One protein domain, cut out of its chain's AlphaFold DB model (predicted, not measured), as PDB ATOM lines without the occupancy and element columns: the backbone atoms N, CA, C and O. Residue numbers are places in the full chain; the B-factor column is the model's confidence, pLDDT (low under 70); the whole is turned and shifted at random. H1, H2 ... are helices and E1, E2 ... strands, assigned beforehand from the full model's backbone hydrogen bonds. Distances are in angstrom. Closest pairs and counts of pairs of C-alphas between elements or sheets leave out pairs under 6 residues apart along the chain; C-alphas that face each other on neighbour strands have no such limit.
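This is residues 302 to 308, 320 to 410 and 585 to 622 of the 969 residues of an uncharacterized protein of Pseudogymnoascus sp. VKM F-4520 (FW-2644) (UniProt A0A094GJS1). A strongly twisted sheet of six strands curls round one helix, H3; H2 crosses H3, short H1 lies over edge strand E1, and residues 614 to 619 of the last stretch stick out. The 136 printed residues hold H1, E1, H2, H3, E2, E3, E4, E5 and E6 in chain order, with sheet order E1, E2, E3, E4, E6, E5, antiparallel throughout. The class is mixed, helices and strands; the whole is compact, with a radius of gyration of the C-alphas of 14.8 A and spans of 41 by 37 by 31 A.

H1, residues 302 to 307, begins at C-alpha 302 (27.340, -23.142, -24.180). E1 is 320 to 325, H2 326 to 334, and H3 338 to 350, 18.2 A long. E2, 356 to 364, is 23.9 A long and bends by 53 degrees at residue 359. E3 is 370 to 377, 23.1 A; E4 385 to 392, 22.5 A; E5 587 to 592, 16.6 A; E6 598 to 605, 22.7 A, ending at C-alpha 605 (16.159, -13.499, -5.655).

E2, E3 and E4 form a meander, each strand the antiparallel neighbour of the one before; N 361 and O 373 are 2.8 A apart, N 374 and O 387 2.8 A. E1 pairs with E2 (N 322 to O 362, 2.9 A), E4 with E6 (N 390 to O 604, 2.8 A), and E6 with E5 in a hairpin (N 591 to O 599, 2.8 A). H1 and H3 are on the same face, making two layers, helices on one face of a sheet. The closest C-alphas of H3 and E5 are Ala 349 and Arg 587, 5.7 A. H2 only grazes the sheet with residues 326 to 329 and touches H3 at a steep tilt of 55 degrees, opposite ways, closest C-alphas Ala 333 and Ser 341, 4.4 A. H1 is over E1 at a height over the sheet of 8.5 A. In H1, H2 and H3 every O i to N i+4 pair is within hydrogen-bond range.

The C-alphas farthest apart, Asn 335 and Gln 616, are 43.8 A apart. Residues 309 to 319 and 411 to 584 are not printed; the gaps are 11.4 A and 6.6 A between C-alphas. Of the links printed whole, none is long. Mean pLDDT of the printed part is 70.3; 54 residues are under 70, among them 302 to 308 and 606 to 622.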
ATOM      1  N   THR A 302      27.608 -23.669 -25.525       61.66
ATOM      2  CA  THR A 302      27.340 -23.142 -24.180       61.66
ATOM      3  C   THR A 302      27.083 -24.236 -23.126       61.66
ATOM      4  O   THR A 302      27.682 -24.205 -22.057       61.66
ATOM      5  N   CYS A 303      26.247 -25.241 -23.395       63.84
ATOM      6  CA  CYS A 303      26.025 -26.383 -22.496       63.84
ATOM      7  C   CYS A 303      27.201 -27.370 -22.464       63.84
ATOM      8  O   CYS A 303      27.498 -27.930 -21.412       63.84
ATOM      9  N   ALA A 304      27.907 -27.554 -23.580       58.47
ATOM     10  CA  ALA A 304      29.114 -28.373 -23.633       58.47
ATOM     11  C   ALA A 304      30.239 -27.767 -22.774       58.47
ATOM     12  O   ALA A 304      30.930 -28.501 -22.065       58.47
ATOM     13  N   SER A 305      30.367 -26.431 -22.739       53.34
ATOM     14  CA  SER A 305      31.271 -25.765 -21.792       53.34
ATOM     15  C   SER A 305      30.883 -26.003 -20.327       53.34
ATOM     16  O   SER A 305      31.777 -26.164 -19.498       53.34
ATOM     17  N   ILE A 306      29.582 -26.140 -20.027       52.38
ATOM     18  CA  ILE A 306      29.063 -26.445 -18.679       52.38
ATOM     19  C   ILE A 306      29.434 -27.859 -18.209       52.38
ATOM     20  O   ILE A 306      29.709 -28.059 -17.030       52.38
ATOM     21  N   ALA A 307      29.504 -28.839 -19.112       46.03
ATOM     22  CA  ALA A 307      29.862 -30.219 -18.768       46.03
ATOM     23  C   ALA A 307      31.378 -30.452 -18.586       46.03
ATOM     24  O   ALA A 307      31.784 -31.470 -18.029       46.03
ATOM     25  N   SER A 308      32.222 -29.531 -19.065       42.38
ATOM     26  CA  SER A 308      33.672 -29.747 -19.208       42.38
ATOM     27  C   SER A 308      34.521 -29.437 -17.961       42.38
ATOM     28  O   SER A 308      35.721 -29.706 -17.949       42.38
ATOM     29  N   ARG A 320      29.242 -27.022  -7.561       65.81
ATOM     30  CA  ARG A 320      29.745 -26.914  -8.938       65.81
ATOM     31  C   ARG A 320      29.190 -25.647  -9.561       65.81
ATOM     32  O   ARG A 320      27.978 -25.478  -9.573       65.81
ATOM     33  N   SER A 321      30.043 -24.800 -10.120       70.06
ATOM     34  CA  SER A 321      29.618 -23.591 -10.824       70.06
ATOM     35  C   SER A 321      30.257 -23.485 -12.201       70.06
ATOM     36  O   SER A 321      31.355 -23.997 -12.445       70.06
ATOM     37  N   VAL A 322      29.541 -22.854 -13.130       71.25
ATOM     38  CA  VAL A 322      30.036 -22.565 -14.475       71.25
ATOM     39  C   VAL A 322      29.663 -21.148 -14.865       71.25
ATOM     40  O   VAL A 322      28.486 -20.789 -14.888       71.25
ATOM     41  N   LEU A 323      30.673 -20.369 -15.250       75.31
ATOM     42  CA  LEU A 323      30.486 -19.052 -15.841       75.31
ATOM     43  C   LEU A 323      29.976 -19.184 -17.283       75.31
ATOM     44  O   LEU A 323      30.592 -19.839 -18.125       75.31
ATOM     45  N   VAL A 324      28.870 -18.515 -17.575       74.81
ATOM     46  CA  VAL A 324      28.184 -18.498 -18.862       74.81
ATOM     47  C   VAL A 324      28.065 -17.056 -19.352       74.81
ATOM     48  O   VAL A 324      27.557 -16.166 -18.668       74.81
ATOM     49  N   ASP A 325      28.519 -16.821 -20.581       79.31
ATOM     50  CA  ASP A 325      28.320 -15.543 -21.261       79.31
ATOM     51  C   ASP A 325      26.831 -15.332 -21.594       79.31
ATOM     52  O   ASP A 325      26.189 -16.175 -22.231       79.31
ATOM     53  N   ALA A 326      26.276 -14.187 -21.186       76.88
ATOM     54  CA  ALA A 326      24.847 -13.898 -21.317       76.88
ATOM     55  C   ALA A 326      24.384 -13.817 -22.786       76.88
ATOM     56  O   ALA A 326      23.272 -14.244 -23.113       76.88
ATOM     57  N   GLY A 327      25.236 -13.313 -23.688       78.62
ATOM     58  CA  GLY A 327      24.939 -13.241 -25.122       78.62
ATOM     59  C   GLY A 327      24.880 -14.623 -25.775       78.62
ATOM     60  O   GLY A 327      23.980 -14.914 -26.567       78.62
ATOM     61  N   SER A 328      25.806 -15.501 -25.395       78.31
ATOM     62  CA  SER A 328      25.859 -16.897 -25.833       78.31
ATOM     63  C   SER A 328      24.653 -17.689 -25.331       78.31
ATOM     64  O   SER A 328      24.022 -18.397 -26.115       78.31
ATOM     65  N   LEU A 329      24.264 -17.492 -24.067       82.06
ATOM     66  CA  LEU A 329      23.064 -18.091 -23.482       82.06
ATOM     67  C   LEU A 329      21.797 -17.702 -24.261       82.06
ATOM     68  O   LEU A 329      21.021 -18.575 -24.649       82.06
ATOM     69  N   GLN A 330      21.616 -16.408 -24.544       81.44
ATOM     70  CA  GLN A 330      20.468 -15.905 -25.303       81.44
ATOM     71  C   GLN A 330      20.424 -16.461 -26.729       81.44
ATOM     72  O   GLN A 330      19.358 -16.836 -27.217       81.44
ATOM     73  N   LYS A 331      21.575 -16.529 -27.406       78.44
ATOM     74  CA  LYS A 331      21.670 -17.072 -28.762       78.44
ATOM     75  C   LYS A 331      21.351 -18.570 -28.792       78.44
ATOM     76  O   LYS A 331      20.604 -19.013 -29.658       78.44
ATOM     77  N   SER A 332      21.884 -19.337 -27.845       78.31
ATOM     78  CA  SER A 332      21.653 -20.782 -27.747       78.31
ATOM     79  C   SER A 332      20.207 -21.119 -27.379       78.31
ATOM     80  O   SER A 332      19.631 -22.043 -27.953       78.31
ATOM     81  N   ALA A 333      19.585 -20.336 -26.497       80.19
ATOM     82  CA  ALA A 333      18.161 -20.443 -26.199       80.19
ATOM     83  C   ALA A 333      17.287 -20.128 -27.429       80.19
ATOM     84  O   ALA A 333      16.389 -20.900 -27.754       80.19
ATOM     85  N   ALA A 334      17.599 -19.058 -28.175       76.69
ATOM     86  CA  ALA A 334      16.898 -18.716 -29.419       76.69
ATOM     87  C   ALA A 334      17.050 -19.789 -30.514       76.69
ATOM     88  O   ALA A 334      16.159 -19.958 -31.343       76.69
ATOM     89  N   ASN A 335      18.155 -20.539 -30.492       71.06
ATOM     90  CA  ASN A 335      18.400 -21.681 -31.374       71.06
ATOM     91  C   ASN A 335      17.744 -22.990 -30.883       71.06
ATOM     92  O   ASN A 335      17.956 -24.035 -31.496       71.06
ATOM     93  N   GLY A 336      16.955 -22.951 -29.802       68.88
ATOM     94  CA  GLY A 336      16.137 -24.074 -29.338       68.88
ATOM     95  C   GLY A 336      16.751 -24.942 -28.237       68.88
ATOM     96  O   GLY A 336      16.198 -25.993 -27.931       68.88
ATOM     97  N   CYS A 337      17.865 -24.546 -27.612       77.06
ATOM     98  CA  CYS A 337      18.414 -25.303 -26.482       77.06
ATOM     99  C   CYS A 337      17.556 -25.111 -25.218       77.06
ATOM    100  O   CYS A 337      17.490 -24.011 -24.666       77.06
ATOM    101  N   LEU A 338      16.950 -26.195 -24.723       77.50
ATOM    102  CA  LEU A 338      16.041 -26.171 -23.569       77.50
ATOM    103  C   LEU A 338      16.737 -25.771 -22.262       77.50
ATOM    104  O   LEU A 338      16.191 -24.976 -21.503       77.50
ATOM    105  N   SER A 339      17.960 -26.250 -22.019       78.75
ATOM    106  CA  SER A 339      18.733 -25.887 -20.822       78.75
ATOM    107  C   SER A 339      19.121 -24.408 -20.828       78.75
ATOM    108  O   SER A 339      18.971 -23.722 -19.817       78.75
ATOM    109  N   CYS A 340      19.556 -23.878 -21.979       83.44
ATOM    110  CA  CYS A 340      19.822 -22.447 -22.121       83.44
ATOM    111  C   CYS A 340      18.543 -21.614 -22.009       83.44
ATOM    112  O   CYS A 340      18.583 -20.558 -21.388       83.44
ATOM    113  N   SER A 341      17.419 -22.088 -22.557       85.56
ATOM    114  CA  SER A 341      16.108 -21.445 -22.410       85.56
ATOM    115  C   SER A 341      15.681 -21.366 -20.947       85.56
ATOM    116  O   SER A 341      15.253 -20.304 -20.502       85.56
ATOM    117  N   LEU A 342      15.848 -22.450 -20.183       86.81
ATOM    118  CA  LEU A 342      15.519 -22.489 -18.761       86.81
ATOM    119  C   LEU A 342      16.377 -21.495 -17.965       86.81
ATOM    120  O   LEU A 342      15.829 -20.660 -17.249       86.81
ATOM    121  N   ILE A 343      17.708 -21.529 -18.120       87.69
ATOM    122  CA  ILE A 343      18.616 -20.599 -17.421       87.69
ATOM    123  C   ILE A 343      18.333 -19.152 -17.851       87.69
ATOM    124  O   ILE A 343      18.282 -18.257 -17.009       87.69
ATOM    125  N   GLN A 344      18.085 -18.906 -19.140       87.62
ATOM    126  CA  GLN A 344      17.721 -17.578 -19.629       87.62
ATOM    127  C   GLN A 344      16.399 -17.096 -19.019       87.62
ATOM    128  O   GLN A 344      16.310 -15.938 -18.614       87.62
ATOM    129  N   GLY A 345      15.394 -17.967 -18.924       88.31
ATOM    130  CA  GLY A 345      14.122 -17.678 -18.271       88.31
ATOM    131  C   GLY A 345      14.299 -17.332 -16.793       88.31
ATOM    132  O   GLY A 345      13.732 -16.342 -16.333       88.31
ATOM    133  N   ILE A 346      15.172 -18.056 -16.081       89.12
ATOM    134  CA  ILE A 346      15.532 -17.770 -14.683       89.12
ATOM    135  C   ILE A 346      16.140 -16.370 -14.553       89.12
ATOM    136  O   ILE A 346      15.656 -15.553 -13.769       89.12
ATOM    137  N   VAL A 347      17.159 -16.067 -15.361       87.31
ATOM    138  CA  VAL A 347      17.836 -14.760 -15.372       87.31
ATOM    139  C   VAL A 347      16.852 -13.640 -15.709       87.31
ATOM    140  O   VAL A 347      16.833 -12.598 -15.055       87.31
ATOM    141  N   GLN A 348      16.000 -13.846 -16.715       84.94
ATOM    142  CA  GLN A 348      15.047 -12.838 -17.161       84.94
ATOM    143  C   GLN A 348      13.947 -12.589 -16.125       84.94
ATOM    144  O   GLN A 348      13.578 -11.434 -15.904       84.94
ATOM    145  N   ALA A 349      13.471 -13.635 -15.447       82.25
ATOM    146  CA  ALA A 349      12.562 -13.499 -14.320       82.25
ATOM    147  C   ALA A 349      13.230 -12.736 -13.162       82.25
ATOM    148  O   ALA A 349      12.585 -11.891 -12.551       82.25
ATOM    149  N   GLY A 350      14.524 -12.935 -12.895       74.25
ATOM    150  CA  GLY A 350      15.259 -12.248 -11.821       74.25
ATOM    151  C   GLY A 350      15.556 -10.750 -12.032       74.25
ATOM    152  O   GLY A 350      15.809 -10.041 -11.056       74.25
ATOM    153  N   LYS A 351      15.499 -10.237 -13.270       75.50
ATOM    154  CA  LYS A 351      15.917  -8.864 -13.638       75.50
ATOM    155  C   LYS A 351      15.121  -7.733 -12.989       75.50
ATOM    156  O   LYS A 351      13.926  -7.599 -13.230       75.50
ATOM    157  N   THR A 352      15.764  -6.811 -12.281       62.75
ATOM    158  CA  THR A 352      15.107  -5.576 -11.799       62.75
ATOM    159  C   THR A 352      15.491  -4.359 -12.633       62.75
ATOM    160  O   THR A 352      16.671  -4.038 -12.718       62.75
ATOM    161  N   GLY A 353      14.499  -3.650 -13.180       63.00
ATOM    162  CA  GLY A 353      14.716  -2.409 -13.935       63.00
ATOM    163  C   GLY A 353      15.354  -2.615 -15.316       63.00
ATOM    164  O   GLY A 353      15.333  -3.717 -15.863       63.00
ATOM    165  N   GLU A 354      15.914  -1.544 -15.885       56.44
ATOM    166  CA  GLU A 354      16.583  -1.525 -17.199       56.44
ATOM    167  C   GLU A 354      18.090  -1.856 -17.107       56.44
ATOM    168  O   GLU A 354      18.918  -1.228 -17.763       56.44
ATOM    169  N   SER A 355      18.477  -2.817 -16.263       65.00
ATOM    170  CA  SER A 355      19.884  -3.215 -16.101       65.00
ATOM    171  C   SER A 355      20.323  -4.215 -17.175       65.00
ATOM    172  O   SER A 355      19.601  -5.168 -17.493       65.00
ATOM    173  N   ASN A 356      21.540  -4.049 -17.700       71.56
ATOM    174  CA  ASN A 356      22.144  -5.024 -18.608       71.56
ATOM    175  C   ASN A 356      22.724  -6.196 -17.805       71.56
ATOM    176  O   ASN A 356      23.292  -5.998 -16.734       71.56
ATOM    177  N   VAL A 357      22.595  -7.420 -18.322       71.31
ATOM    178  CA  VAL A 357      23.244  -8.598 -17.720       71.31
ATOM    179  C   VAL A 357      24.695  -8.614 -18.162       71.31
ATOM    180  O   VAL A 357      24.957  -8.579 -19.364       71.31
ATOM    181  N   GLY A 358      25.606  -8.654 -17.200       69.94
ATOM    182  CA  GLY A 358      27.034  -8.799 -17.428       69.94
ATOM    183  C   GLY A 358      27.423 -10.257 -17.608       69.94
ATOM    184  O   GLY A 358      27.597 -10.732 -18.728       69.94
ATOM    185  N   SER A 359      27.536 -10.966 -16.488       76.88
ATOM    186  CA  SER A 359      27.916 -12.376 -16.426       76.88
ATOM    187  C   SER A 359      26.829 -13.199 -15.724       76.88
ATOM    188  O   SER A 359      26.118 -12.694 -14.851       76.88
ATOM    189  N   VAL A 360      26.651 -14.456 -16.146       83.00
ATOM    190  CA  VAL A 360      25.734 -15.413 -15.511       83.00
ATOM    191  C   VAL A 360      26.546 -16.625 -15.097       83.00
ATOM    192  O   VAL A 360      27.106 -17.301 -15.944       83.00
ATOM    193  N   GLU A 361      26.597 -16.942 -13.819       84.06
ATOM    194  CA  GLU A 361      27.192 -18.171 -13.316       84.06
ATOM    195  C   GLU A 361      26.068 -19.134 -12.914       84.06
ATOM    196  O   GLU A 361      25.280 -18.853 -12.013       84.06
ATOM    197  N   ALA A 362      25.948 -20.255 -13.625       82.12
ATOM    198  CA  ALA A 362      24.996 -21.308 -13.288       82.12
ATOM    199  C   ALA A 362      25.659 -22.277 -12.307       82.12
ATOM    200  O   ALA A 362      26.715 -22.839 -12.608       82.12
ATOM    201  N   CYS A 363      25.037 -22.489 -11.152       77.75
ATOM    202  CA  CYS A 363      25.591 -23.304 -10.080       77.75
ATOM    203  C   CYS A 363      24.640 -24.446  -9.718       77.75
ATOM    204  O   CYS A 363      23.422 -24.287  -9.717       77.75
ATOM    205  N   VAL A 364      25.206 -25.603  -9.391       73.50
ATOM    206  CA  VAL A 364      24.519 -26.683  -8.689       73.50
ATOM    207  C   VAL A 364      25.088 -26.725  -7.285       73.50
ATOM    208  O   VAL A 364      26.291 -26.927  -7.088       73.50
ATOM    209  N   ASP A 365      24.219 -26.503  -6.314       64.00
ATOM    210  CA  ASP A 365      24.631 -26.403  -4.928       64.00
ATOM    211  C   ASP A 365      24.950 -27.776  -4.301       64.00
ATOM    212  O   ASP A 365      24.768 -28.840  -4.900       64.00
ATOM    213  N   LYS A 366      25.417 -27.759  -3.046       60.97
ATOM    214  CA  LYS A 366      25.723 -28.963  -2.247       60.97
ATOM    215  C   LYS A 366      24.546 -29.946  -2.098       60.97
ATOM    216  O   LYS A 366      24.760 -31.121  -1.784       60.97
ATOM    217  N   ASP A 367      23.316 -29.471  -2.286       58.97
ATOM    218  CA  ASP A 367      22.079 -30.237  -2.156       58.97
ATOM    219  C   ASP A 367      21.613 -30.818  -3.503       58.97
ATOM    220  O   ASP A 367      20.737 -31.684  -3.520       58.97
ATOM    221  N   GLY A 368      22.268 -30.433  -4.605       67.75
ATOM    222  CA  GLY A 368      21.976 -30.886  -5.961       67.75
ATOM    223  C   GLY A 368      20.947 -30.023  -6.690       67.75
ATOM    224  O   GLY A 368      20.407 -30.476  -7.696       67.75
ATOM    225  N   TYR A 369      20.659 -28.811  -6.206       80.12
ATOM    226  CA  TYR A 369      19.687 -27.905  -6.822       80.12
ATOM    227  C   TYR A 369      20.359 -26.808  -7.646       80.12
ATOM    228  O   TYR A 369      21.443 -26.328  -7.309       80.12
ATOM    229  N   LEU A 370      19.699 -26.410  -8.735       82.50
ATOM    230  CA  LEU A 370      20.153 -25.340  -9.619       82.50
ATOM    231  C   LEU A 370      19.960 -23.971  -8.953       82.50
ATOM    232  O   LEU A 370      18.884 -23.679  -8.433       82.50
ATOM    233  N   CYS A 371      20.953 -23.094  -9.059       82.56
ATOM    234  CA  CYS A 371      20.821 -21.657  -8.845       82.56
ATOM    235  C   CYS A 371      21.617 -20.880  -9.907       82.56
ATOM    236  O   CYS A 371      22.455 -21.442 -10.613       82.56
ATOM    237  N   ALA A 372      21.320 -19.592 -10.073       85.94
ATOM    238  CA  ALA A 372      22.036 -18.724 -11.004       85.94
ATOM    239  C   ALA A 372      22.518 -17.460 -10.291       85.94
ATOM    240  O   ALA A 372      21.706 -16.687  -9.789       85.94
ATOM    241  N   SER A 373      23.829 -17.253 -10.255       83.88
ATOM    242  CA  SER A 373      24.468 -16.023  -9.796       83.88
ATOM    243  C   SER A 373      24.609 -15.071 -10.988       83.88
ATOM    244  O   SER A 373      25.127 -15.450 -12.035       83.88
ATOM    245  N   VAL A 374      24.067 -13.861 -10.890       83.44
ATOM    246  CA  VAL A 374      23.948 -12.926 -12.016       83.44
ATOM    247  C   VAL A 374      24.506 -11.569 -11.632       83.44
ATOM    248  O   VAL A 374      24.054 -10.957 -10.665       83.44
ATOM    249  N   GLU A 375      25.454 -11.079 -12.425       79.88
ATOM    250  CA  GLU A 375      26.005  -9.734 -12.290       79.88
ATOM    251  C   GLU A 375      25.262  -8.767 -13.221       79.88
ATOM    252  O   GLU A 375      25.175  -8.984 -14.435       79.88
ATOM    253  N   TYR A 376      24.728  -7.682 -12.663       76.00
ATOM    254  CA  TYR A 376      24.020  -6.647 -13.414       76.00
ATOM    255  C   TYR A 376      24.842  -5.366 -13.516       76.00
ATOM    256  O   TYR A 376      25.337  -4.870 -12.507       76.00
ATOM    257  N   TYR A 377      24.896  -4.781 -14.716       71.06
ATOM    258  CA  TYR A 377      25.466  -3.457 -14.959       71.06
ATOM    259  C   TYR A 377      24.351  -2.420 -15.153       71.06
ATOM    260  O   TYR A 377      23.596  -2.499 -16.134       71.06
ATOM    261  N   PRO A 378      24.236  -1.441 -14.244       65.06
ATOM    262  CA  PRO A 378      23.343  -0.304 -14.402       65.06
ATOM    263  C   PRO A 378      23.694   0.513 -15.649       65.06
ATOM    264  O   PRO A 378      24.864   0.722 -15.977       65.06
ATOM    265  N   THR A 379      22.676   1.014 -16.345       63.47
ATOM    266  CA  THR A 379      22.836   1.873 -17.532       63.47
ATOM    267  C   THR A 379      23.372   3.268 -17.202       63.47
ATOM    268  O   THR A 379      23.872   3.954 -18.092       63.47
ATOM    269  N   ASP A 380      23.316   3.672 -15.933       65.38
ATOM    270  CA  ASP A 380      23.789   4.961 -15.420       65.38
ATOM    271  C   ASP A 380      25.255   4.949 -14.939       65.38
ATOM    272  O   ASP A 380      25.771   5.986 -14.518       65.38
ATOM    273  N   GLY A 381      25.943   3.803 -15.028       56.47
ATOM    274  CA  GLY A 381      27.340   3.654 -14.611       56.47
ATOM    275  C   GLY A 381      27.558   3.480 -13.102       56.47
ATOM    276  O   GLY A 381      28.699   3.591 -12.649       56.47
ATOM    277  N   SER A 382      26.506   3.221 -12.318       59.81
ATOM    278  CA  SER A 382      26.624   2.859 -10.898       59.81
ATOM    279  C   SER A 382      27.200   1.443 -10.682       59.81
ATOM    280  O   SER A 382      27.360   0.661 -11.621       59.81
ATOM    281  N   ILE A 383      27.597   1.132  -9.439       56.75
ATOM    282  CA  ILE A 383      28.243  -0.143  -9.071       56.75
ATOM    283  C   ILE A 383      27.286  -1.307  -9.362       56.75
ATOM    284  O   ILE A 383      26.125  -1.271  -8.957       56.75
ATOM    285  N   GLY A 384      27.783  -2.334 -10.057       60.53
ATOM    286  CA  GLY A 384      27.000  -3.520 -10.395       60.53
ATOM    287  C   GLY A 384      26.525  -4.299  -9.166       60.53
ATOM    288  O   GLY A 384      27.206  -4.339  -8.142       60.53
ATOM    289  N   ALA A 385      25.346  -4.912  -9.269       65.81
ATOM    290  CA  ALA A 385      24.774  -5.759  -8.224       65.81
ATOM    291  C   ALA A 385      24.932  -7.236  -8.603       65.81
ATOM    292  O   ALA A 385      24.696  -7.599  -9.757       65.81
ATOM    293  N   LEU A 386      25.309  -8.071  -7.632       72.38
ATOM    294  CA  LEU A 386      25.357  -9.525  -7.773       72.38
ATOM    295  C   LEU A 386      24.126 -10.135  -7.103       72.38
ATOM    296  O   LEU A 386      23.908  -9.922  -5.910       72.38
ATOM    297  N   ASP A 387      23.350 -10.910  -7.855       75.44
ATOM    298  CA  ASP A 387      22.157 -11.580  -7.348       75.44
ATOM    299  C   ASP A 387      22.219 -13.079  -7.506       75.44
ATOM    300  O   ASP A 387      22.606 -13.584  -8.553       75.44
ATOM    301  N   LEU A 388      21.715 -13.783  -6.503       75.62
ATOM    302  CA  LEU A 388      21.540 -15.221  -6.539       75.62
ATOM    303  C   LEU A 388      20.066 -15.558  -6.771       75.62
ATOM    304  O   LEU A 388      19.187 -15.132  -6.018       75.62
ATOM    305  N   LEU A 389      19.785 -16.302  -7.834       83.31
ATOM    306  CA  LEU A 389      18.443 -16.665  -8.272       83.31
ATOM    307  C   LEU A 389      18.189 -18.152  -8.020       83.31
ATOM    308  O   LEU A 389      18.942 -19.004  -8.492       83.31
ATOM    309  N   TYR A 390      17.097 -18.453  -7.323       81.69
ATOM    310  CA  TYR A 390      16.682 -19.810  -6.980       81.69
ATOM    311  C   TYR A 390      15.352 -20.153  -7.659       81.69
ATOM    312  O   TYR A 390      14.318 -19.574  -7.297       81.69
ATOM    313  N   PRO A 391      15.353 -21.064  -8.646       85.62
ATOM    314  CA  PRO A 391      14.138 -21.554  -9.268       85.62
ATOM    315  C   PRO A 391      13.451 -22.647  -8.431       85.62
ATOM    316  O   PRO A 391      14.109 -23.434  -7.754       85.62
ATOM    317  N   PHE A 392      12.126 -22.725  -8.510       84.06
ATOM    318  CA  PHE A 392      11.312 -23.804  -7.948       84.06
ATOM    319  C   PHE A 392       9.993 -23.956  -8.717       84.06
ATOM    320  O   PHE A 392       9.646 -23.142  -9.574       84.06
ATOM    321  N   THR A 393       9.240 -25.004  -8.404       82.81
ATOM    322  CA  THR A 393       7.928 -25.290  -9.000       82.81
ATOM    323  C   THR A 393       6.958 -25.819  -7.940       82.81
ATOM    324  O   THR A 393       7.382 -26.411  -6.954       82.81
ATOM    325  N   ASP A 394       5.653 -25.630  -8.116       73.31
ATOM    326  CA  ASP A 394       4.612 -26.199  -7.248       73.31
ATOM    327  C   ASP A 394       4.144 -27.596  -7.717       73.31
ATOM    328  O   ASP A 394       3.410 -28.300  -7.011       73.31
ATOM    329  N   ARG A 395       4.586 -28.030  -8.904       76.75
ATOM    330  CA  ARG A 395       4.179 -29.277  -9.570       76.75
ATOM    331  C   ARG A 395       5.388 -30.128  -9.943       76.75
ATOM    332  O   ARG A 395       6.527 -29.705  -9.825       76.75
ATOM    333  N   GLU A 396       5.140 -31.368 -10.345       77.62
ATOM    334  CA  GLU A 396       6.211 -32.222 -10.864       77.62
ATOM    335  C   GLU A 396       6.724 -31.668 -12.194       77.62
ATOM    336  O   GLU A 396       5.932 -31.323 -13.069       77.62
ATOM    337  N   THR A 397       8.048 -31.573 -12.325       76.06
ATOM    338  CA  THR A 397       8.722 -31.125 -13.548       76.06
ATOM    339  C   THR A 397       9.797 -32.136 -13.948       76.06
ATOM    340  O   THR A 397      10.291 -32.870 -13.088       76.06
ATOM    341  N   PRO A 398      10.181 -32.188 -15.235       71.44
ATOM    342  CA  PRO A 398      11.239 -33.082 -15.704       71.44
ATOM    343  C   PRO A 398      12.653 -32.611 -15.327       71.44
ATOM    344  O   PRO A 398      13.614 -33.346 -15.531       71.44
ATOM    345  N   TRP A 399      12.818 -31.395 -14.792       79.44
ATOM    346  CA  TRP A 399      14.125 -30.879 -14.387       79.44
ATOM    347  C   TRP A 399      14.423 -31.250 -12.933       79.44
ATOM    348  O   TRP A 399      14.041 -30.531 -12.016       79.44
ATOM    349  N   GLU A 400      15.164 -32.340 -12.718       74.75
ATOM    350  CA  GLU A 400      15.504 -32.845 -11.373       74.75
ATOM    351  C   GLU A 400      16.233 -31.823 -10.483       74.75
ATOM    352  O   GLU A 400      16.104 -31.851  -9.260       74.75
ATOM    353  N   LEU A 401      16.974 -30.894 -11.100       78.25
ATOM    354  CA  LEU A 401      17.689 -29.822 -10.403       78.25
ATOM    355  C   LEU A 401      16.758 -28.693  -9.918       78.25
ATOM    356  O   LEU A 401      17.202 -27.835  -9.155       78.25
ATOM    357  N   ILE A 402      15.494 -28.659 -10.361       82.75
ATOM    358  CA  ILE A 402      14.491 -27.679  -9.933       82.75
ATOM    359  C   ILE A 402      13.645 -28.298  -8.812       82.75
ATOM    360  O   ILE A 402      12.871 -29.226  -9.055       82.75
ATOM    361  N   PRO A 403      13.748 -27.805  -7.569       78.75
ATOM    362  CA  PRO A 403      12.993 -28.367  -6.460       78.75
ATOM    363  C   PRO A 403      11.490 -28.089  -6.579       78.75
ATOM    364  O   PRO A 403      11.056 -26.997  -6.956       78.75
ATOM    365  N   ILE A 404      10.689 -29.074  -6.159       75.31
ATOM    366  CA  ILE A 404       9.247 -28.908  -5.954       75.31
ATOM    367  C   ILE A 404       9.010 -28.311  -4.564       75.31
ATOM    368  O   ILE A 404       9.299 -28.952  -3.547       75.31
ATOM    369  N   ASP A 405       8.436 -27.115  -4.517       67.06
ATOM    370  CA  ASP A 405       8.051 -26.401  -3.307       67.06
ATOM    371  C   ASP A 405       6.567 -26.008  -3.356       67.06
ATOM    372  O   ASP A 405       6.172 -25.017  -3.960       67.06
ATOM    373  N   LYS A 406       5.739 -26.817  -2.685       58.03
ATOM    374  CA  LYS A 406       4.282 -26.617  -2.561       58.03
ATOM    375  C   LYS A 406       3.885 -25.704  -1.400       58.03
ATOM    376  O   LYS A 406       2.696 -25.535  -1.144       58.03
ATOM    377  N   PHE A 407       4.851 -25.224  -0.622       52.31
ATOM    378  CA  PHE A 407       4.594 -24.527   0.640       52.31
ATOM    379  C   PHE A 407       4.859 -23.031   0.544       52.31
ATOM    380  O   PHE A 407       4.271 -22.254   1.289       52.31
ATOM    381  N   THR A 408       5.706 -22.633  -0.397       54.50
ATOM    382  CA  THR A 408       5.982 -21.238  -0.708       54.50
ATOM    383  C   THR A 408       4.825 -20.638  -1.520       54.50
ATOM    384  O   THR A 408       4.619 -21.024  -2.668       54.50
ATOM    385  N   ASN A 409       4.070 -19.692  -0.941       52.91
ATOM    386  CA  ASN A 409       3.045 -18.946  -1.682       52.91
ATOM    387  C   ASN A 409       3.745 -17.974  -2.660       52.91
ATOM    388  O   ASN A 409       4.565 -17.159  -2.217       52.91
ATOM    389  N   PRO A 410       3.504 -18.073  -3.981       50.78
ATOM    390  CA  PRO A 410       4.098 -17.153  -4.945       50.78
ATOM    391  C   PRO A 410       3.478 -15.748  -4.884       50.78
ATOM    392  O   PRO A 410       4.139 -14.787  -5.288       50.78
ATOM    393  N   GLN A 585       8.852 -11.114  -4.480       54.84
ATOM    394  CA  GLN A 585       7.777 -11.657  -5.301       54.84
ATOM    395  C   GLN A 585       8.384 -12.786  -6.124       54.84
ATOM    396  O   GLN A 585       9.365 -12.575  -6.845       54.84
ATOM    397  N   ALA A 586       7.822 -13.985  -5.986       62.94
ATOM    398  CA  ALA A 586       8.188 -15.090  -6.847       62.94
ATOM    399  C   ALA A 586       7.739 -14.719  -8.259       62.94
ATOM    400  O   ALA A 586       6.553 -14.728  -8.587       62.94
ATOM    401  N   ARG A 587       8.694 -14.331  -9.096       75.62
ATOM    402  CA  ARG A 587       8.402 -14.086 -10.500       75.62
ATOM    403  C   ARG A 587       8.360 -15.415 -11.196       75.62
ATOM    404  O   ARG A 587       9.110 -16.321 -10.846       75.62
ATOM    405  N   HIS A 588       7.484 -15.530 -12.169       82.94
ATOM    406  CA  HIS A 588       7.306 -16.780 -12.866       82.94
ATOM    407  C   HIS A 588       7.498 -16.598 -14.356       82.94
ATOM    408  O   HIS A 588       7.269 -15.527 -14.921       82.94
ATOM    409  N   PHE A 589       7.897 -17.684 -14.987       87.38
ATOM    410  CA  PHE A 589       7.855 -17.830 -16.422       87.38
ATOM    411  C   PHE A 589       7.410 -19.247 -16.745       87.38
ATOM    412  O   PHE A 589       7.489 -20.163 -15.923       87.38
ATOM    413  N   SER A 590       6.912 -19.404 -17.959       88.75
ATOM    414  CA  SER A 590       6.523 -20.698 -18.473       88.75
ATOM    415  C   SER A 590       7.686 -21.287 -19.259       88.75
ATOM    416  O   SER A 590       8.209 -20.639 -20.167       88.75
ATOM    417  N   GLN A 591       8.091 -22.504 -18.915       85.50
ATOM    418  CA  GLN A 591       9.115 -23.252 -19.631       85.50
ATOM    419  C   GLN A 591       8.485 -24.494 -20.242       85.50
ATOM    420  O   GLN A 591       7.869 -25.299 -19.549       85.50
ATOM    421  N   VAL A 592       8.664 -24.659 -21.547       78.62
ATOM    422  CA  VAL A 592       8.258 -25.880 -22.242       78.62
ATOM    423  C   VAL A 592       9.386 -26.895 -22.108       78.62
ATOM    424  O   VAL A 592      10.556 -26.550 -22.310       78.62
ATOM    425  N   ASP A 593       9.047 -28.113 -21.703       71.69
ATOM    426  CA  ASP A 593       9.997 -29.218 -21.662       71.69
ATOM    427  C   ASP A 593      10.175 -29.864 -23.047       71.69
ATOM    428  O   ASP A 593       9.560 -29.488 -24.046       71.69
ATOM    429  N   ASP A 594      11.021 -30.881 -23.114       59.44
ATOM    430  CA  ASP A 594      11.243 -31.681 -24.316       59.44
ATOM    431  C   ASP A 594      10.018 -32.543 -24.703       59.44
ATOM    432  O   ASP A 594      10.072 -33.292 -25.677       59.44
ATOM    433  N   THR A 595       8.934 -32.545 -23.911       54.66
ATOM    434  CA  THR A 595       7.656 -33.230 -24.196       54.66
ATOM    435  C   THR A 595       6.649 -32.293 -24.877       54.66
ATOM    436  O   THR A 595       5.640 -32.760 -25.398       54.66
ATOM    437  N   GLY A 596       6.906 -30.979 -24.880       61.28
ATOM    438  CA  GLY A 596       5.925 -29.967 -25.273       61.28
ATOM    439  C   GLY A 596       4.977 -29.551 -24.140       61.28
ATOM    440  O   GLY A 596       4.114 -28.697 -24.357       61.28
ATOM    441  N   ILE A 597       5.132 -30.101 -22.931       71.81
ATOM    442  CA  ILE A 597       4.366 -29.694 -21.751       71.81
ATOM    443  C   ILE A 597       4.940 -28.384 -21.221       71.81
ATOM    444  O   ILE A 597       6.143 -28.212 -21.027       71.81
ATOM    445  N   CYS A 598       4.036 -27.441 -20.985       80.56
ATOM    446  CA  CYS A 598       4.345 -26.144 -20.421       80.56
ATOM    447  C   CYS A 598       4.327 -26.219 -18.891       80.56
ATOM    448  O   CYS A 598       3.287 -26.479 -18.285       80.56
ATOM    449  N   HIS A 599       5.469 -25.944 -18.269       83.12
ATOM    450  CA  HIS A 599       5.655 -25.930 -16.823       83.12
ATOM    451  C   HIS A 599       5.783 -24.507 -16.310       83.12
ATOM    452  O   HIS A 599       6.434 -23.667 -16.933       83.12
ATOM    453  N   GLN A 600       5.205 -24.248 -15.143       87.56
ATOM    454  CA  GLN A 600       5.387 -22.977 -14.461       87.56
ATOM    455  C   GLN A 600       6.617 -23.051 -13.558       87.56
ATOM    456  O   GLN A 600       6.674 -23.874 -12.640       87.56
ATOM    457  N   ILE A 601       7.594 -22.186 -13.827       87.62
ATOM    458  CA  ILE A 601       8.809 -22.048 -13.026       87.62
ATOM    459  C   ILE A 601       8.741 -20.724 -12.283       87.62
ATOM    460  O   ILE A 601       8.595 -19.665 -12.893       87.62
ATOM    461  N   PHE A 602       8.861 -20.791 -10.965       84.81
ATOM    462  CA  PHE A 602       8.951 -19.642 -10.079       84.81
ATOM    463  C   PHE A 602      10.414 -19.372  -9.746       84.81
ATOM    464  O   PHE A 602      11.209 -20.298  -9.627       84.81
ATOM    465  N   VAL A 603      10.781 -18.105  -9.590       80.38
ATOM    466  CA  VAL A 603      12.152 -17.661  -9.333       80.38
ATOM    467  C   VAL A 603      12.142 -16.650  -8.200       80.38
ATOM    468  O   VAL A 603      11.397 -15.665  -8.236       80.38
ATOM    469  N   ARG A 604      12.994 -16.878  -7.199       74.88
ATOM    470  CA  ARG A 604      13.245 -15.939  -6.098       74.88
ATOM    471  C   ARG A 604      14.686 -15.449  -6.115       74.88
ATOM    472  O   ARG A 604      15.599 -16.185  -6.475       74.88
ATOM    473  N   ARG A 605      14.870 -14.194  -5.713       71.25
ATOM    474  CA  ARG A 605      16.159 -13.499  -5.655       71.25
ATOM    475  C   ARG A 605      16.642 -13.422  -4.209       71.25
ATOM    476  O   ARG A 605      15.865 -13.026  -3.346       71.25
ATOM    477  N   ASN A 606      17.908 -13.764  -3.970       61.22
ATOM    478  CA  ASN A 606      18.612 -13.636  -2.689       61.22
ATOM    479  C   ASN A 606      17.831 -14.230  -1.493       61.22
ATOM    480  O   ASN A 606      17.849 -13.678  -0.396       61.22
ATOM    481  N   TRP A 607      17.123 -15.342  -1.724       60.53
ATOM    482  CA  TRP A 607      16.226 -16.009  -0.769       60.53
ATOM    483  C   TRP A 607      16.822 -17.350  -0.297       60.53
ATOM    484  O   TRP A 607      17.592 -17.939  -1.054       60.53
ATOM    485  N   PRO A 608      16.486 -17.874   0.902       55.03
ATOM    486  CA  PRO A 608      16.911 -19.214   1.311       55.03
ATOM    487  C   PRO A 608      16.460 -20.313   0.336       55.03
ATOM    488  O   PRO A 608      15.449 -20.187  -0.362       55.03
ATOM    489  N   LYS A 609      17.215 -21.413   0.300       58.22
ATOM    490  CA  LYS A 609      17.093 -22.463  -0.718       58.22
ATOM    491  C   LYS A 609      15.722 -23.170  -0.669       58.22
ATOM    492  O   LYS A 609      15.320 -23.634   0.404       58.22
ATOM    493  N   PRO A 610      15.010 -23.325  -1.799       55.03
ATOM    494  CA  PRO A 610      13.819 -24.172  -1.873       55.03
ATOM    495  C   PRO A 610      14.187 -25.668  -1.763       55.03
ATOM    496  O   PRO A 610      15.236 -26.087  -2.241       55.03
ATOM    497  N   GLY A 611      13.342 -26.500  -1.131       50.31
ATOM    498  CA  GLY A 611      13.570 -27.957  -1.023       50.31
ATOM    499  C   GLY A 611      13.233 -28.605   0.332       50.31
ATOM    500  O   GLY A 611      12.849 -27.932   1.288       50.31
ATOM    501  N   LYS A 612      13.355 -29.945   0.407       40.50
ATOM    502  CA  LYS A 612      12.911 -30.801   1.540       40.50
ATOM    503  C   LYS A 612      13.895 -30.895   2.725       40.50
ATOM    504  O   LYS A 612      13.509 -31.375   3.786       40.50
ATOM    505  N   ASN A 613      15.145 -30.448   2.575       45.94
ATOM    506  CA  ASN A 613      16.219 -30.620   3.571       45.94
ATOM    507  C   ASN A 613      16.421 -29.404   4.494       45.94
ATOM    508  O   ASN A 613      17.535 -29.107   4.912       45.94
ATOM    509  N   ARG A 614      15.338 -28.720   4.863       53.09
ATOM    510  CA  ARG A 614      15.351 -27.549   5.754       53.09
ATOM    511  C   ARG A 614      15.524 -27.985   7.214       53.09
ATOM    512  O   ARG A 614      14.598 -27.882   8.008       53.09
ATOM    513  N   ARG A 615      16.661 -28.594   7.564       49.28
ATOM    514  CA  ARG A 615      16.943 -29.045   8.940       49.28
ATOM    515  C   ARG A 615      17.477 -27.892   9.786       49.28
ATOM    516  O   ARG A 615      18.166 -27.005   9.291       49.28
ATOM    517  N   GLN A 616      17.202 -27.948  11.084       42.97
ATOM    518  CA  GLN A 616      17.770 -27.031  12.069       42.97
ATOM    519  C   GLN A 616      19.308 -27.154  12.071       42.97
ATOM    520  O   GLN A 616      19.831 -28.244  12.297       42.97
ATOM    521  N   GLY A 617      20.022 -26.056  11.785       42.88
ATOM    522  CA  GLY A 617      21.495 -26.000  11.795       42.88
ATOM    523  C   GLY A 617      22.192 -25.815  10.438       42.88
ATOM    524  O   GLY A 617      23.419 -25.773  10.408       42.88
ATOM    525  N   ASP A 618      21.462 -25.677   9.328       47.75
ATOM    526  CA  ASP A 618      22.071 -25.346   8.031       47.75
ATOM    527  C   ASP A 618      22.466 -23.858   7.973       47.75
ATOM    528  O   ASP A 618      21.616 -22.966   7.898       47.75
ATOM    529  N   VAL A 619      23.770 -23.587   8.066       45.25
ATOM    530  CA  VAL A 619      24.360 -22.235   8.135       45.25
ATOM    531  C   VAL A 619      24.111 -21.411   6.868       45.25
ATOM    532  O   VAL A 619      23.970 -20.195   6.962       45.25
ATOM    533  N   ASP A 620      23.944 -22.053   5.707       46.41
ATOM    534  CA  ASP A 620      23.666 -21.354   4.442       46.41
ATOM    535  C   ASP A 620      22.210 -20.854   4.358       46.41
ATOM    536  O   ASP A 620      21.914 -19.896   3.648       46.41
ATOM    537  N   ASN A 621      21.306 -21.444   5.151       44.47
ATOM    538  CA  ASN A 621      19.913 -21.013   5.316       44.47
ATOM    539  C   ASN A 621      19.717 -20.026   6.489       44.47
ATOM    540  O   ASN A 621      18.589 -19.613   6.759       44.47
ATOM    541  N   HIS A 622      20.783 -19.621   7.197       42.22
ATOM    542  CA  HIS A 622      20.679 -18.660   8.310       42.22
ATOM    543  C   HIS A 622      20.381 -17.222   7.856       42.22
ATOM    544  O   HIS A 622      19.932 -16.408   8.667       42.22
TER     545      HIS A 622